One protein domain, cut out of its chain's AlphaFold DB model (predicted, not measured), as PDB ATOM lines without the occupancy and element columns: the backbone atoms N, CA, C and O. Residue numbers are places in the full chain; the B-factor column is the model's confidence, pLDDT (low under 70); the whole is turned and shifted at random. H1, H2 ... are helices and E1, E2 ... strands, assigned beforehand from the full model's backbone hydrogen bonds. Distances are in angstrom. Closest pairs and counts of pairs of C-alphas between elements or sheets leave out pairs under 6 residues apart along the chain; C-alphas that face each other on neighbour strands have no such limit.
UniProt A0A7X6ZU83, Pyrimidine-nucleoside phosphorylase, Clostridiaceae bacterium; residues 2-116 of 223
ATOM      1  N   GLU A   2     230.761 203.392 262.608       95.25
ATOM      2  CA  GLU A   2     232.050 202.670 262.653       95.25
ATOM      3  C   GLU A   2     231.928 201.179 263.010       95.25
ATOM      4  O   GLU A   2     232.505 200.328 262.335       95.25
ATOM      5  N   ASP A   3     231.144 200.828 264.033       96.88
ATOM      6  CA  ASP A   3     230.964 199.418 264.408       96.88
ATOM      7  C   ASP A   3     230.184 198.619 263.353       96.88
ATOM      8  O   ASP A   3     230.476 197.443 263.132       96.88
ATOM      9  N   ALA A   4     229.261 199.264 262.629       96.56
ATOM     10  CA  ALA A   4     228.581 198.649 261.490       96.56
ATOM     11  C   ALA A   4     229.560 198.380 260.336       96.56
ATOM     12  O   ALA A   4     229.515 197.307 259.740       96.56
ATOM     13  N   GLN A   5     230.500 199.297 260.072       97.25
ATOM     14  CA  GLN A   5     231.566 199.103 259.080       97.25
ATOM     15  C   GLN A   5     232.519 197.971 259.472       97.25
ATOM     16  O   GLN A   5     232.862 197.144 258.626       97.25
ATOM     17  N   LYS A   6     232.909 197.873 260.752       97.94
ATOM     18  CA  LYS A   6     233.724 196.751 261.255       97.94
ATOM     19  C   LYS A   6     233.019 195.410 261.043       97.94
ATOM     20  O   LYS A   6     233.643 194.471 260.552       97.94
ATOM     21  N   LEU A   7     231.731 195.328 261.384       98.12
ATOM     22  CA  LEU A   7     230.933 194.118 261.190       98.12
ATOM     23  C   LEU A   7     230.800 193.764 259.704       98.12
ATOM     24  O   LEU A   7     231.070 192.630 259.318       98.12
ATOM     25  N   ALA A   8     230.423 194.729 258.868       97.94
ATOM     26  CA  ALA A   8     230.260 194.535 257.432       97.94
ATOM     27  C   ALA A   8     231.560 194.051 256.771       97.94
ATOM     28  O   ALA A   8     231.536 193.073 256.024       97.94
ATOM     29  N   LYS A   9     232.703 194.650 257.128       98.00
ATOM     30  CA  LYS A   9     234.021 194.196 256.673       98.00
ATOM     31  C   LYS A   9     234.318 192.762 257.108       98.00
ATOM     32  O   LYS A   9     234.676 191.944 256.270       98.00
ATOM     33  N   ALA A  10     234.101 192.431 258.382       98.12
ATOM     34  CA  ALA A  10     234.315 191.070 258.872       98.12
ATOM     35  C   ALA A  10     233.456 190.037 258.115       98.12
ATOM     36  O   ALA A  10     233.943 188.964 257.766       98.12
ATOM     37  N   MET A  11     232.194 190.363 257.815       98.19
ATOM     38  CA  MET A  11     231.291 189.484 257.061       98.19
ATOM     39  C   MET A  11     231.745 189.286 255.605       98.19
ATOM     40  O   MET A  11     231.703 188.160 255.102       98.19
ATOM     41  N   VAL A  12     232.207 190.351 254.943       97.94
ATOM     42  CA  VAL A  12     232.768 190.287 253.582       97.94
ATOM     43  C   VAL A  12     234.061 189.469 253.559       97.94
ATOM     44  O   VAL A  12     234.202 188.585 252.711       97.94
ATOM     45  N   ASP A  13     234.961 189.686 254.521       98.00
ATOM     46  CA  ASP A  13     236.225 188.952 254.640       98.00
ATOM     47  C   ASP A  13     235.979 187.443 254.831       98.00
ATOM     48  O   ASP A  13     236.612 186.615 254.169       98.00
ATOM     49  N   ILE A  14     235.012 187.065 255.678       98.19
ATOM     50  CA  ILE A  14     234.613 185.662 255.888       98.19
ATOM     51  C   ILE A  14     234.045 185.051 254.599       98.19
ATOM     52  O   ILE A  14     234.433 183.942 254.219       98.19
ATOM     53  N   GLY A  15     233.139 185.756 253.915       97.38
ATOM     54  CA  GLY A  15     232.538 185.293 252.661       97.38
ATOM     55  C   GLY A  15     233.584 185.076 251.565       97.38
ATOM     56  O   GLY A  15     233.637 184.003 250.952       97.38
ATOM     57  N   THR A  16     234.485 186.044 251.404       95.44
ATOM     58  CA  THR A  16     235.618 185.980 250.474       95.44
ATOM     59  C   THR A  16     236.565 184.834 250.827       95.44
ATOM     60  O   THR A  16     236.940 184.051 249.949       95.44
ATOM     61  N   GLY A  17     236.881 184.647 252.114       97.31
ATOM     62  CA  GLY A  17     237.663 183.509 252.608       97.31
ATOM     63  C   GLY A  17     237.018 182.151 252.295       97.31
ATOM     64  O   GLY A  17     237.713 181.187 251.969       97.31
ATOM     65  N   ALA A  18     235.684 182.088 252.283       97.81
ATOM     66  CA  ALA A  18     234.902 180.925 251.857       97.81
ATOM     67  C   ALA A  18     234.714 180.818 250.326       97.81
ATOM     68  O   ALA A  18     233.906 180.009 249.855       97.81
ATOM     69  N   LYS A  19     235.453 181.610 249.535       97.00
ATOM     70  CA  LYS A  19     235.380 181.681 248.064       97.00
ATOM     71  C   LYS A  19     233.995 182.075 247.542       97.00
ATOM     72  O   LYS A  19     233.568 181.623 246.476       97.00
ATOM     73  N   ARG A  20     233.270 182.901 248.297       97.12
ATOM     74  CA  ARG A  20     232.015 183.522 247.868       97.12
ATOM     75  C   ARG A  20     232.286 184.975 247.503       97.12
ATOM     76  O   ARG A  20     233.048 185.655 248.173       97.12
ATOM     77  N   LYS A  21     231.660 185.436 246.421       96.25
ATOM     78  CA  LYS A  21     231.595 186.861 246.103       96.25
ATOM     79  C   LYS A  21     230.615 187.498 247.086       96.25
ATOM     80  O   LYS A  21     229.456 187.080 247.118       96.25
ATOM     81  N   THR A  22     231.072 188.441 247.899       97.00
ATOM     82  CA  THR A  22     230.281 189.002 249.000       97.00
ATOM     83  C   THR A  22     230.415 190.517 249.007       97.00
ATOM     84  O   THR A  22     231.487 191.046 248.768       97.00
ATOM     85  N   VAL A  23     229.302 191.197 249.265       97.38
ATOM     86  CA  VAL A  23     229.198 192.648 249.422       97.38
ATOM     87  C   VAL A  23     228.279 192.916 250.605       97.38
ATOM     88  O   VAL A  23     227.325 192.163 250.824       97.38
ATOM     89  N   ALA A  24     228.554 193.968 251.361       97.69
ATOM     90  CA  ALA A  24     227.709 194.448 252.440       97.69
ATOM     91  C   ALA A  24     227.263 195.884 252.143       97.69
ATOM     92  O   ALA A  24     228.067 196.722 251.741       97.69
ATOM     93  N   VAL A  25     225.979 196.162 252.349       97.50
ATOM     94  CA  VAL A  25     225.393 197.500 252.223       97.50
ATOM     95  C   VAL A  25     224.972 197.941 253.618       97.50
ATOM     96  O   VAL A  25     224.226 197.226 254.287       97.50
ATOM     97  N   ILE A  26     225.474 199.085 254.074       97.00
ATOM     98  CA  ILE A  26     225.103 199.680 255.358       97.00
ATOM     99  C   ILE A  26     223.966 200.657 255.092       97.00
ATOM    100  O   ILE A  26     224.142 201.627 254.357       97.00
ATOM    101  N   THR A  27     222.811 200.400 255.693       95.12
ATOM    102  CA  THR A  27     221.604 201.213 255.531       95.12
ATOM    103  C   THR A  27     221.244 201.915 256.834       95.12
ATOM    104  O   THR A  27     221.513 201.399 257.921       95.12
ATOM    105  N   ASP A  28     220.618 203.080 256.724       91.19
ATOM    106  CA  ASP A  28     220.063 203.807 257.861       91.19
ATOM    107  C   ASP A  28     218.850 203.059 258.443       91.19
ATOM    108  O   ASP A  28     217.910 202.731 257.719       91.19
ATOM    109  N   MET A  29     218.891 202.782 259.747       86.56
ATOM    110  CA  MET A  29     217.821 202.131 260.516       86.56
ATOM    111  C   MET A  29     217.289 203.024 261.650       86.56
ATOM    112  O   MET A  29     216.414 202.594 262.408       86.56
ATOM    113  N   ASP A  30     217.768 204.271 261.754       82.94
ATOM    114  CA  ASP A  30     217.277 205.255 262.732       82.94
ATOM    115  C   ASP A  30     215.895 205.806 262.346       82.94
ATOM    116  O   ASP A  30     215.217 206.453 263.148       82.94
ATOM    117  N   ARG A  31     215.439 205.492 261.127       83.12
ATOM    118  CA  ARG A  31     214.058 205.654 260.673       83.12
ATOM    119  C   ARG A  31     213.451 204.301 260.290       83.12
ATOM    120  O   ARG A  31     214.154 203.461 259.727       83.12
ATOM    121  N   PRO A  32     212.141 204.096 260.512       87.81
ATOM    122  CA  PRO A  32     211.455 202.906 260.025       87.81
ATOM    123  C   PRO A  32     211.502 202.849 258.495       87.81
ATOM    124  O   PRO A  32     211.123 203.819 257.830       87.81
ATOM    125  N   LEU A  33     211.958 201.724 257.945       93.44
ATOM    126  CA  LEU A  33     211.942 201.473 256.505       93.44
ATOM    127  C   LEU A  33     210.510 201.162 256.055       93.44
ATOM    128  O   LEU A  33     209.826 200.369 256.700       93.44
ATOM    129  N   GLY A  34     210.053 201.781 254.967       95.75
ATOM    130  CA  GLY A  34     208.678 201.613 254.495       95.75
ATOM    131  C   GLY A  34     207.649 202.276 255.420       95.75
ATOM    132  O   GLY A  34     207.942 203.281 256.084       95.75
ATOM    133  N   LYS A  35     206.417 201.763 255.432       97.12
ATOM    134  CA  LYS A  35     205.312 202.241 256.282       97.12
ATOM    135  C   LYS A  35     204.651 201.123 257.083       97.12
ATOM    136  O   LYS A  35     203.895 201.431 258.002       97.12
ATOM    137  N   ALA A  36     204.898 199.858 256.762       97.94
ATOM    138  CA  ALA A  36     204.283 198.729 257.444       97.94
ATOM    139  C   ALA A  36     205.248 198.076 258.442       97.94
ATOM    140  O   ALA A  36     206.398 197.812 258.119       97.94
ATOM    141  N   ILE A  37     204.755 197.773 259.645       97.81
ATOM    142  CA  ILE A  37     205.486 197.026 260.672       97.81
ATOM    143  C   ILE A  37     204.592 195.882 261.146       97.81
ATOM    144  O   ILE A  37     203.522 196.126 261.706       97.81
ATOM    145  N   GLY A  38     205.015 194.634 260.959       97.00
ATOM    146  CA  GLY A  38     204.264 193.452 261.385       97.00
ATOM    147  C   GLY A  38     204.531 192.241 260.496       97.00
ATOM    148  O   GLY A  38     205.671 191.873 260.245       97.00
ATOM    149  N   ASN A  39     203.475 191.566 260.034       98.00
ATOM    150  CA  ASN A  39     203.629 190.427 259.122       98.00
ATOM    151  C   ASN A  39     202.772 190.594 257.869       98.00
ATOM    152  O   ASN A  39     203.289 190.883 256.793       98.00
ATOM    153  N   ALA A  40     201.446 190.462 257.985       98.31
ATOM    154  CA  ALA A  40     200.554 190.624 256.839       98.31
ATOM    155  C   ALA A  40     200.603 192.049 256.269       98.31
ATOM    156  O   ALA A  40     200.469 192.216 255.060       98.31
ATOM    157  N   LEU A  41     200.817 193.058 257.120       98.31
ATOM    158  CA  LEU A  41     201.004 194.449 256.698       98.31
ATOM    159  C   LEU A  41     202.252 194.600 255.811       98.31
ATOM    160  O   LEU A  41     202.160 195.188 254.738       98.31
ATOM    161  N   GLU A  42     203.378 194.000 256.200       98.25
ATOM    162  CA  GLU A  42     204.626 194.044 255.422       98.25
ATOM    163  C   GLU A  42     204.509 193.270 254.104       98.25
ATOM    164  O   GLU A  42     205.001 193.721 253.074       98.25
ATOM    165  N   VAL A  43     203.783 192.143 254.083       98.44
ATOM    166  CA  VAL A  43     203.503 191.423 252.828       98.44
ATOM    167  C   VAL A  43     202.658 192.278 251.877       98.44
ATOM    168  O   VAL A  43     202.907 192.266 250.672       98.44
ATOM    169  N   LYS A  44     201.681 193.041 252.391       98.19
ATOM    170  CA  LYS A  44     200.905 193.993 251.576       98.19
ATOM    171  C   LYS A  44     201.807 195.083 251.002       98.19
ATOM    172  O   LYS A  44     201.734 195.344 249.807       98.19
ATOM    173  N   GLU A  45     202.681 195.668 251.817       98.44
ATOM    174  CA  GLU A  45     203.627 196.691 251.360       98.44
ATOM    175  C   GLU A  45     204.613 196.146 250.320       98.44
ATOM    176  O   GLU A  45     204.831 196.783 249.294       98.44
ATOM    177  N   ALA A  46     205.128 194.928 250.504       98.56
ATOM    178  CA  ALA A  46     205.985 194.269 249.521       98.56
ATOM    179  C   ALA A  46     205.267 194.050 248.176       98.56
ATOM    180  O   ALA A  46     205.866 194.239 247.117       98.56
ATOM    181  N   ILE A  47     203.978 193.688 248.197       98.44
ATOM    182  CA  ILE A  47     203.160 193.594 246.979       98.44
ATOM    183  C   ILE A  47     203.039 194.968 246.306       98.44
ATOM    184  O   ILE A  47     203.183 195.044 245.087       98.44
ATOM    185  N   GLU A  48     202.822 196.046 247.064       98.19
ATOM    186  CA  GLU A  48     202.742 197.404 246.506       98.19
ATOM    187  C   GLU A  48     204.082 197.892 245.934       98.19
ATOM    188  O   GLU A  48     204.097 198.467 244.845       98.19
ATOM    189  N   VAL A  49     205.215 197.583 246.574       98.31
ATOM    190  CA  VAL A  49     206.558 197.837 246.012       98.31
ATOM    191  C   VAL A  49     206.721 197.133 244.666       98.31
ATOM    192  O   VAL A  49     207.092 197.761 243.677       98.31
ATOM    193  N   LEU A  50     206.372 195.847 244.587       98.44
ATOM    194  CA  LEU A  50     206.463 195.069 243.348       98.44
ATOM    195  C   LEU A  50     205.459 195.511 242.270       98.44
ATOM    196  O   LEU A  50     205.670 195.214 241.095       98.44
ATOM    197  N   ARG A  51     204.379 196.205 242.651       97.81
ATOM    198  CA  ARG A  51     203.436 196.871 241.736       97.81
ATOM    199  C   ARG A  51     203.923 198.247 241.267       97.81
ATOM    200  O   ARG A  51     203.307 198.807 240.367       97.81
ATOM    201  N   GLY A  52     204.991 198.785 241.859       97.06
ATOM    202  CA  GLY A  52     205.497 200.129 241.573       97.06
ATOM    203  C   GLY A  52     204.776 201.255 242.323       97.06
ATOM    204  O   GLY A  52     204.881 202.407 241.914       97.06
ATOM    205  N   HIS A  53     204.049 200.943 243.400       96.56
ATOM    206  CA  HIS A  53     203.319 201.913 244.234       96.56
ATOM    207  C   HIS A  53     203.762 201.899 245.709       96.56
ATOM    208  O   HIS A  53     203.071 202.433 246.577       96.56
ATOM    209  N   GLY A  54     204.878 201.234 246.015       95.12
ATOM    210  CA  GLY A  54     205.412 201.153 247.371       95.12
ATOM    211  C   GLY A  54     206.136 202.431 247.814       95.12
ATOM    212  O   GLY A  54     206.339 203.338 247.011       95.12
ATOM    213  N   PRO A  55     206.545 202.513 249.092       96.25
ATOM    214  CA  PRO A  55     207.359 203.621 249.583       96.25
ATOM    215  C   PRO A  55     208.723 203.700 248.877       96.25
ATOM    216  O   PRO A  55     209.346 202.672 248.589       96.25
ATOM    217  N   ASP A  56     209.200 204.920 248.630       94.75
ATOM    218  CA  ASP A  56     210.444 205.157 247.885       94.75
ATOM    219  C   ASP A  56     211.677 204.589 248.600       94.75
ATOM    220  O   ASP A  56     212.556 204.019 247.961       94.75
ATOM    221  N   ASP A  57     211.720 204.669 249.930       95.12
ATOM    222  CA  ASP A  57     212.864 204.250 250.740       95.12
ATOM    223  C   ASP A  57     213.088 202.730 250.705       95.12
ATOM    224  O   ASP A  57     214.179 202.255 250.384       95.12
ATOM    225  N   ILE A  58     212.049 201.930 250.963       96.19
ATOM    226  CA  ILE A  58     212.168 200.469 250.847       96.19
ATOM    227  C   ILE A  58     212.451 200.043 249.401       96.19
ATOM    228  O   ILE A  58     213.192 199.083 249.175       96.19
ATOM    229  N   THR A  59     211.916 200.774 248.420       97.25
ATOM    230  CA  THR A  59     212.178 200.520 247.000       97.25
ATOM    231  C   THR A  59     213.650 200.772 246.666       97.25
ATOM    232  O   THR A  59     214.288 199.908 246.067       97.25
ATOM    233  N   GLU A  60     214.226 201.888 247.117       97.12
ATOM    234  CA  GLU A  60     215.640 202.233 246.928       97.12
ATOM    235  C   GLU A  60     216.577 201.169 247.521       97.12
ATOM    236  O   GLU A  60     217.512 200.717 246.846       97.12
ATOM    237  N   VAL A  61     216.312 200.709 248.750       97.56
ATOM    238  CA  VAL A  61     217.107 199.648 249.398       97.56
ATOM    239  C   VAL A  61     217.019 198.342 248.609       97.56
ATOM    240  O   VAL A  61     218.047 197.725 248.320       97.56
ATOM    241  N   CYS A  62     215.812 197.933 248.208       98.00
ATOM    242  CA  CYS A  62     215.599 196.722 247.414       98.00
ATOM    243  C   CYS A  62     216.327 196.778 246.062       98.00
ATOM    244  O   CYS A  62     217.006 195.815 245.698       98.00
ATOM    245  N   ILE A  63     216.228 197.898 245.340       98.38
ATOM    246  CA  ILE A  63     216.914 198.096 244.055       98.38
ATOM    247  C   ILE A  63     218.431 198.088 244.240       98.38
ATOM    248  O   ILE A  63     219.129 197.411 243.484       98.38
ATOM    249  N   THR A  64     218.950 198.755 245.273       98.31
ATOM    250  CA  THR A  64     220.389 198.783 245.576       98.31
ATOM    251  C   THR A  64     220.931 197.380 245.848       98.31
ATOM    252  O   THR A  64     221.942 196.973 245.266       98.31
ATOM    253  N   LEU A  65     220.244 196.604 246.692       98.25
ATOM    254  CA  LEU A  65     220.632 195.229 247.007       98.25
ATOM    255  C   LEU A  65     220.537 194.319 245.774       98.25
ATOM    256  O   LEU A  65     221.483 193.580 245.488       98.25
ATOM    257  N   ALA A  66     219.449 194.403 245.003       98.31
ATOM    258  CA  ALA A  66     219.279 193.626 243.777       98.31
ATOM    259  C   ALA A  66     220.367 193.952 242.743       98.31
ATOM    260  O   ALA A  66     220.976 193.040 242.183       98.31
ATOM    261  N   ALA A  67     220.677 195.234 242.541       98.38
ATOM    262  CA  ALA A  67     221.731 195.671 241.634       98.38
ATOM    263  C   ALA A  67     223.093 195.083 242.026       98.38
ATOM    264  O   ALA A  67     223.809 194.565 241.168       98.38
ATOM    265  N   LYS A  68     223.417 195.069 243.326       98.00
ATOM    266  CA  LYS A  68     224.640 194.436 243.832       98.00
ATOM    267  C   LYS A  68     224.658 192.925 243.636       98.00
ATOM    268  O   LYS A  68     225.690 192.380 243.254       98.00
ATOM    269  N   MET A  69     223.530 192.241 243.806       98.12
ATOM    270  CA  MET A  69     223.444 190.808 243.503       98.12
ATOM    271  C   MET A  69     223.706 190.515 242.015       98.12
ATOM    272  O   MET A  69     224.438 189.575 241.700       98.12
ATOM    273  N   LEU A  70     223.157 191.325 241.103       98.06
ATOM    274  CA  LEU A  70     223.364 191.186 239.654       98.06
ATOM    275  C   LEU A  70     224.815 191.506 239.243       98.06
ATOM    276  O   LEU A  70     225.394 190.801 238.411       98.06
ATOM    277  N   GLU A  71     225.426 192.524 239.855       97.62
ATOM    278  CA  GLU A  71     226.835 192.890 239.653       97.62
ATOM    279  C   GLU A  71     227.768 191.746 240.091       97.62
ATOM    280  O   GLU A  71     228.630 191.310 239.325       97.62
ATOM    281  N   LEU A  72     227.538 191.150 241.272       96.62
ATOM    282  CA  LEU A  72     228.306 189.985 241.736       96.62
ATOM    283  C   LEU A  72     228.126 188.754 240.831       96.62
ATOM    284  O   LEU A  72     229.072 187.974 240.641       96.62
ATOM    285  N   ALA A  73     226.942 188.593 240.237       97.25
ATOM    286  CA  ALA A  73     226.668 187.566 239.235       97.25
ATOM    287  C   ALA A  73     227.376 187.826 237.887       97.25
ATOM    288  O   ALA A  73     227.398 186.938 237.036       97.25
ATOM    289  N   GLY A  74     228.011 188.990 237.709       96.44
ATOM    290  CA  GLY A  74     228.772 189.351 236.513       96.44
ATOM    291  C   GLY A  74     227.903 189.826 235.351       96.44
ATOM    292  O   GLY A  74     228.321 189.703 234.203       96.44
ATOM    293  N   MET A  75     226.692 190.321 235.625       97.19
ATOM    294  CA  MET A  75     225.767 190.736 234.569       97.19
ATOM    295  C   MET A  75     226.144 192.079 233.935       97.19
ATOM    296  O   MET A  75     226.134 192.196 232.712       97.19
ATOM    297  N   SER A  76     226.438 193.098 234.745       97.62
ATOM    298  CA  SER A  76     226.831 194.435 234.284       97.62
ATOM    299  C   SER A  76     227.403 195.271 235.439       97.62
ATOM    300  O   SER A  76     227.618 194.738 236.528       97.62
ATOM    301  N   ASP A  77     227.652 196.563 235.200       97.56
ATOM    302  CA  ASP A  77     227.959 197.528 236.261       97.56
ATOM    303  C   ASP A  77     226.723 197.850 237.123       97.56
ATOM    304  O   ASP A  77     225.579 197.635 236.711       97.56
ATOM    305  N   PHE A  78     226.953 198.388 238.326       97.25
ATOM    306  CA  PHE A  78     225.891 198.745 239.271       97.25
ATOM    307  C   PHE A  78     224.756 199.568 238.651       97.25
ATOM    308  O   PHE A  78     223.588 199.256 238.888       97.25
ATOM    309  N   LYS A  79     225.071 200.596 237.852       98.12
ATOM    310  CA  LYS A  79     224.053 201.482 237.275       98.12
ATOM    311  C   LYS A  79     223.143 200.693 236.343       98.12
ATOM    312  O   LYS A  79     221.920 200.782 236.450       98.12
ATOM    313  N   LYS A  80     223.726 199.882 235.460       98.38
ATOM    314  CA  LYS A  80     222.941 199.076 234.531       98.38
ATOM    315  C   LYS A  80     222.157 197.979 235.246       98.38
ATOM    316  O   LYS A  80     221.021 197.696 234.871       98.38
ATOM    317  N   CYS A  81     222.729 197.383 236.286       98.56
ATOM    318  CA  CYS A  81     222.048 196.408 237.130       98.56
ATOM    319  C   CYS A  81     220.859 197.013 237.899       98.56
ATOM    320  O   CYS A  81     219.821 196.359 237.996       98.56
ATOM    321  N   ALA A  82     220.965 198.255 238.378       98.38
ATOM    322  CA  ALA A  82     219.850 198.977 238.994       98.38
ATOM    323  C   ALA A  82     218.729 199.255 237.981       98.38
ATOM    324  O   ALA A  82     217.575 198.927 238.251       98.38
ATOM    325  N   GLU A  83     219.066 199.735 236.774       98.50
ATOM    326  CA  GLU A  83     218.090 199.925 235.685       98.50
ATOM    327  C   GLU A  83     217.346 198.623 235.339       98.50
ATOM    328  O   GLU A  83     216.139 198.640 235.097       98.50
ATOM    329  N   LEU A  84     218.055 197.486 235.319       98.31
ATOM    330  CA  LEU A  84     217.445 196.172 235.094       98.31
ATOM    331  C   LEU A  84     216.470 195.811 236.220       98.31
ATOM    332  O   LEU A  84     215.343 195.417 235.930       98.31
ATOM    333  N   ALA A  85     216.879 195.962 237.483       98.31
ATOM    334  CA  ALA A  85     216.032 195.670 238.637       98.31
ATOM    335  C   ALA A  85     214.761 196.541 238.642       98.31
ATOM    336  O   ALA A  85     213.658 196.009 238.768       98.31
ATOM    337  N   GLU A  86     214.887 197.848 238.402       98.25
ATOM    338  CA  GLU A  86     213.737 198.750 238.264       98.25
ATOM    339  C   GLU A  86     212.828 198.355 237.097       98.25
ATOM    340  O   GLU A  86     211.601 198.418 237.208       98.25
ATOM    341  N   GLY A  87     213.425 197.941 235.975       98.31
ATOM    342  CA  GLY A  87     212.703 197.458 234.802       98.31
ATOM    343  C   GLY A  87     211.750 196.316 235.147       98.31
ATOM    344  O   GLY A  87     210.605 196.343 234.706       98.31
ATOM    345  N   THR A  88     212.175 195.390 236.016       98.44
ATOM    346  CA  THR A  88     211.340 194.247 236.430       98.44
ATOM    347  C   THR A  88     210.119 194.623 237.272       98.44
ATOM    348  O   THR A  88     209.131 193.885 237.301       98.44
ATOM    349  N   ILE A  89     210.173 195.761 237.972       98.25
ATOM    350  CA  ILE A  89     209.012 196.321 238.673       98.25
ATOM    351  C   ILE A  89     208.089 196.979 237.645       98.25
ATOM    352  O   ILE A  89     206.898 196.680 237.604       98.25
ATOM    353  N   LYS A  90     208.652 197.820 236.764       97.44
ATOM    354  CA  LYS A  90     207.906 198.577 235.743       97.44
ATOM    355  C   LYS A  90     207.154 197.672 234.760       97.44
ATOM    356  O   LYS A  90     206.047 198.011 234.354       97.44
ATOM    357  N   ASP A  91     207.733 196.536 234.379       98.00
ATOM    358  CA  ASP A  91     207.117 195.574 233.455       98.00
ATOM    359  C   ASP A  91     206.270 194.484 234.150       98.00
ATOM    360  O   ASP A  91     205.657 193.646 233.483       98.00
ATOM    361  N   GLY A  92     206.219 194.485 235.489       98.06
ATOM    362  CA  GLY A  92     205.460 193.534 236.301       98.06
ATOM    363  C   GLY A  92     206.055 192.121 236.387       98.06
ATOM    364  O   GLY A  92     205.450 191.231 237.001       98.06
ATOM    365  N   SER A  93     207.229 191.867 235.805       98.56
ATOM    366  CA  SER A  93     207.879 190.553 235.858       98.56
ATOM    367  C   SER A  93     208.289 190.159 237.280       98.56
ATOM    368  O   SER A  93     208.151 188.984 237.639       98.56
ATOM    369  N   ALA A  94     208.686 191.115 238.127       98.38
ATOM    370  CA  ALA A  94     209.013 190.871 239.532       98.38
ATOM    371  C   ALA A  94     207.785 190.404 240.336       98.38
ATOM    372  O   ALA A  94     207.842 189.390 241.038       98.38
ATOM    373  N   LEU A  95     206.640 191.074 240.162       98.25
ATOM    374  CA  LEU A  95     205.368 190.698 240.789       98.25
ATOM    375  C   LEU A  95     204.902 189.304 240.338       98.25
ATOM    376  O   LEU A  95     204.495 188.471 241.151       98.25
ATOM    377  N   ASN A  96     205.018 189.012 239.040       98.44
ATOM    378  CA  ASN A  96     204.708 187.689 238.497       98.44
ATOM    379  C   ASN A  96     205.644 186.612 239.058       98.44
ATOM    380  O   ASN A  96     205.201 185.496 239.353       98.44
ATOM    381  N   LYS A  97     206.927 186.933 239.258       98.56
ATOM    382  CA  LYS A  97     207.874 186.005 239.874       98.56
ATOM    383  C   LYS A  97     207.530 185.727 241.336       98.56
ATOM    384  O   LYS A  97     207.626 184.577 241.763       98.56
ATOM    385  N   PHE A  98     207.058 186.735 242.066       98.56
ATOM    386  CA  PHE A  98     206.559 186.572 243.429       98.56
ATOM    387  C   PHE A  98     205.348 185.624 243.491       98.56
ATOM    388  O   PHE A  98     205.360 184.688 244.290       98.56
ATOM    389  N   LYS A  99     204.366 185.749 242.581       98.25
ATOM    390  CA  LYS A  99     203.244 184.785 242.469       98.25
ATOM    391  C   LYS A  99     203.730 183.348 242.265       98.25
ATOM    392  O   LYS A  99     203.328 182.443 242.998       98.25
ATOM    393  N   GLN A 100     204.650 183.148 241.318       98.56
ATOM    394  CA  GLN A 100     205.247 181.832 241.060       98.56
ATOM    395  C   GLN A 100     205.944 181.268 242.305       98.56
ATOM    396  O   GLN A 100     205.806 180.081 242.597       98.56
ATOM    397  N   MET A 101     206.675 182.110 243.043       98.62
ATOM    398  CA  MET A 101     207.358 181.721 244.277       98.62
ATOM    399  C   MET A 101     206.371 181.270 245.360       98.62
ATOM    400  O   MET A 101     206.606 180.237 245.991       98.62
ATOM    401  N   LEU A 102     205.263 181.998 245.553       98.38
ATOM    402  CA  LEU A 102     204.206 181.617 246.497       98.38
ATOM    403  C   LEU A 102     203.616 180.255 246.130       98.38
ATOM    404  O   LEU A 102     203.583 179.350 246.963       98.38
ATOM    405  N   LYS A 103     203.227 180.077 244.863       98.12
ATOM    406  CA  LYS A 103     202.658 178.823 244.360       98.12
ATOM    407  C   LYS A 103     203.608 177.639 244.537       98.12
ATOM    408  O   LYS A 103     203.186 176.577 244.994       98.12
ATOM    409  N   ALA A 104     204.891 177.820 244.224       98.50
ATOM    410  CA  ALA A 104     205.912 176.782 244.369       98.50
ATOM    411  C   ALA A 104     206.079 176.309 245.825       98.50
ATOM    412  O   ALA A 104     206.402 175.147 246.064       98.50
ATOM    413  N   GLN A 105     205.803 177.185 246.796       98.25
ATOM    414  CA  GLN A 105     205.841 176.888 248.231       98.25
ATOM    415  C   GLN A 105     204.457 176.569 248.822       98.25
ATOM    416  O   GLN A 105     204.298 176.558 250.041       98.25
ATOM    417  N   LYS A 106     203.460 176.262 247.976       98.25
ATOM    418  CA  LYS A 106     202.073 175.928 248.360       98.25
ATOM    419  C   LYS A 106     201.300 177.079 249.031       98.25
ATOM    420  O   LYS A 106     200.294 176.836 249.692       98.25
ATOM    421  N   GLY A 107     201.755 178.320 248.863       97.50
ATOM    422  CA  GLY A 107     201.044 179.522 249.293       97.50
ATOM    423  C   GLY A 107     199.906 179.905 248.341       97.50
ATOM    424  O   GLY A 107     199.881 179.500 247.178       97.50
ATOM    425  N   ASN A 108     198.967 180.716 248.830       97.38
ATOM    426  CA  ASN A 108     197.875 181.240 248.013       97.38
ATOM    427  C   ASN A 108     198.361 182.419 247.152       97.38
ATOM    428  O   ASN A 108     198.492 183.531 247.651       97.38
ATOM    429  N   GLU A 109     198.594 182.200 245.856       97.19
ATOM    430  CA  GLU A 109     199.042 183.257 244.934       97.19
ATOM    431  C   GLU A 109     198.000 184.370 244.706       97.19
ATOM    432  O   GLU A 109     198.367 185.482 244.329       97.19
ATOM    433  N   GLN A 110     196.717 184.118 245.006       97.50
ATOM    434  CA  GLN A 110     195.641 185.106 244.839       97.50
ATOM    435  C   GLN A 110     195.803 186.326 245.753       97.50
ATOM    436  O   GLN A 110     195.245 187.380 245.451       97.50
ATOM    437  N   VAL A 111     196.586 186.222 246.837       97.69
ATOM    438  CA  VAL A 111     196.885 187.365 247.721       97.69
ATOM    439  C   VAL A 111     197.604 188.493 246.981       97.69
ATOM    440  O   VAL A 111     197.518 189.642 247.390       97.69
ATOM    441  N   VAL A 112     198.298 188.185 245.882       97.38
ATOM    442  CA  VAL A 112     199.012 189.190 245.089       97.38
ATOM    443  C   VAL A 112     198.050 190.043 244.266       97.38
ATOM    444  O   VAL A 112     198.335 191.209 244.024       97.38
ATOM    445  N   ASP A 113     196.910 189.493 243.848       96.50
ATOM    446  CA  ASP A 113     195.861 190.237 243.137       96.50
ATOM    447  C   ASP A 113     194.873 190.877 244.116       96.50
ATOM    448  O   ASP A 113     194.471 192.026 243.938       96.50
ATOM    449  N   ASN A 114     194.556 190.164 245.199       96.69
ATOM    450  CA  ASN A 114     193.681 190.619 246.267       96.69
ATOM    451  C   ASN A 114     194.383 190.517 247.638       96.69
ATOM    452  O   ASN A 114     194.155 189.551 248.377       96.69
ATOM    453  N   PRO A 115     195.192 191.523 248.023       95.38
ATOM    454  CA  PRO A 115     195.886 191.528 249.314       95.38
ATOM    455  C   PRO A 115     194.949 191.519 250.531       95.38
ATOM    456  O   PRO A 115     195.387 191.221 251.640       95.38
ATOM    457  N   GLY A 116     193.650 191.788 250.348       95.50
ATOM    458  CA  GLY A 116     192.629 191.643 251.389       95.50
ATOM    459  C   GLY A 116     192.433 190.204 251.883       95.50
ATOM    460  O   GLY A 116     191.870 190.009 252.954       95.50
TER     461      GLY A 116
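AT A GLANCE: This is residues 2 to 116 of the 223 residues of the protein "Pyrimidine-nucleoside phosphorylase" of Clostridiaceae bacterium (UniProt A0A7X6ZU83). Two helices, H3 and H4, pack crosswise in the middle of a loose helical assembly; at one end of it H2 and H5 meet, with the short H6 on H5, while at the other end H1 lies away from the other helices. The strand E1 runs between H1 and H3. The printed part has 115 residues, with six named helices and two named strands in the order H1 E1 E2 H2 H3 H4 H5 H6; no two strands pair, and the class is mostly helix. It is only just loose, close to compact, with a radius of gyration of the C-alphas of 16.1 A and spans of 44 by 33 by 28 A.

HOW THE PARTS SIT: Start with H1, residues 2 to 17, which touches no helix; its closest approach to E1, residues 24 to 27, is between the C-alphas of Ala 8 and Ala 24, 5.6 A apart. Beyond E1, look at Val 25 and Leu 65 of H3, residues 56 to 72: these are the closest C-alphas of the two elements, 7.4 A apart. H3 touches H4, residues 78 to 90, with 20 pairs of C-alphas within 8 A, the closest being Ala 67 and Cys 81 at 4.6 A; the tilt is steep at 55 degrees, opposite ways. H2, residues 40 to 51, and H4 touch only at their ends, with residues 49 to 51 and 89 to 90 alone; the C-alphas of Leu 50 and Ile 89 are closest at 5.5 A, and the lines are about perpendicular at 76 degrees. H2, with residues 47 to 51 alone, touches residues 94 to 95 of H5, residues 93 to 104, closest at the C-alphas of Leu 50 and Leu 95, 5.2 A, at a steep tilt of 42 degrees, opposite ways. H5 touches H6, residues 109 to 112, closest at the C-alphas of Lys 99 and Glu 109, 5.1 A. In H1, H2, H3 and H5 every O i to N i+4 pair is within hydrogen-bond range; in H4 8 of 9 are, and H6 is too short for such a pair.

IN THESE COORDINATES: Find C-alpha 2 at (232.050, 202.670, 262.653); from there H1 runs 22.4 A to C-alpha 17. E1 spans 9.6 A, and E2, residues 36 to 38, spans 6.6 A. H2 is 16.6 A long, and H3, the longest helix, runs 24.2 A from C-alpha 56 at (210.444, 205.157, 247.885). H4 is 18.3 A, H5 16.3 A, and H6 5.9 A, ending at C-alpha 112 at (199.012, 189.190, 245.089).

THE WHOLE: The C-alphas farthest apart are those of Gly 17 and Gly 116, at 45.8 A. The printed part has no cut, and no link is long. No printed residue is under 70 in pLDDT.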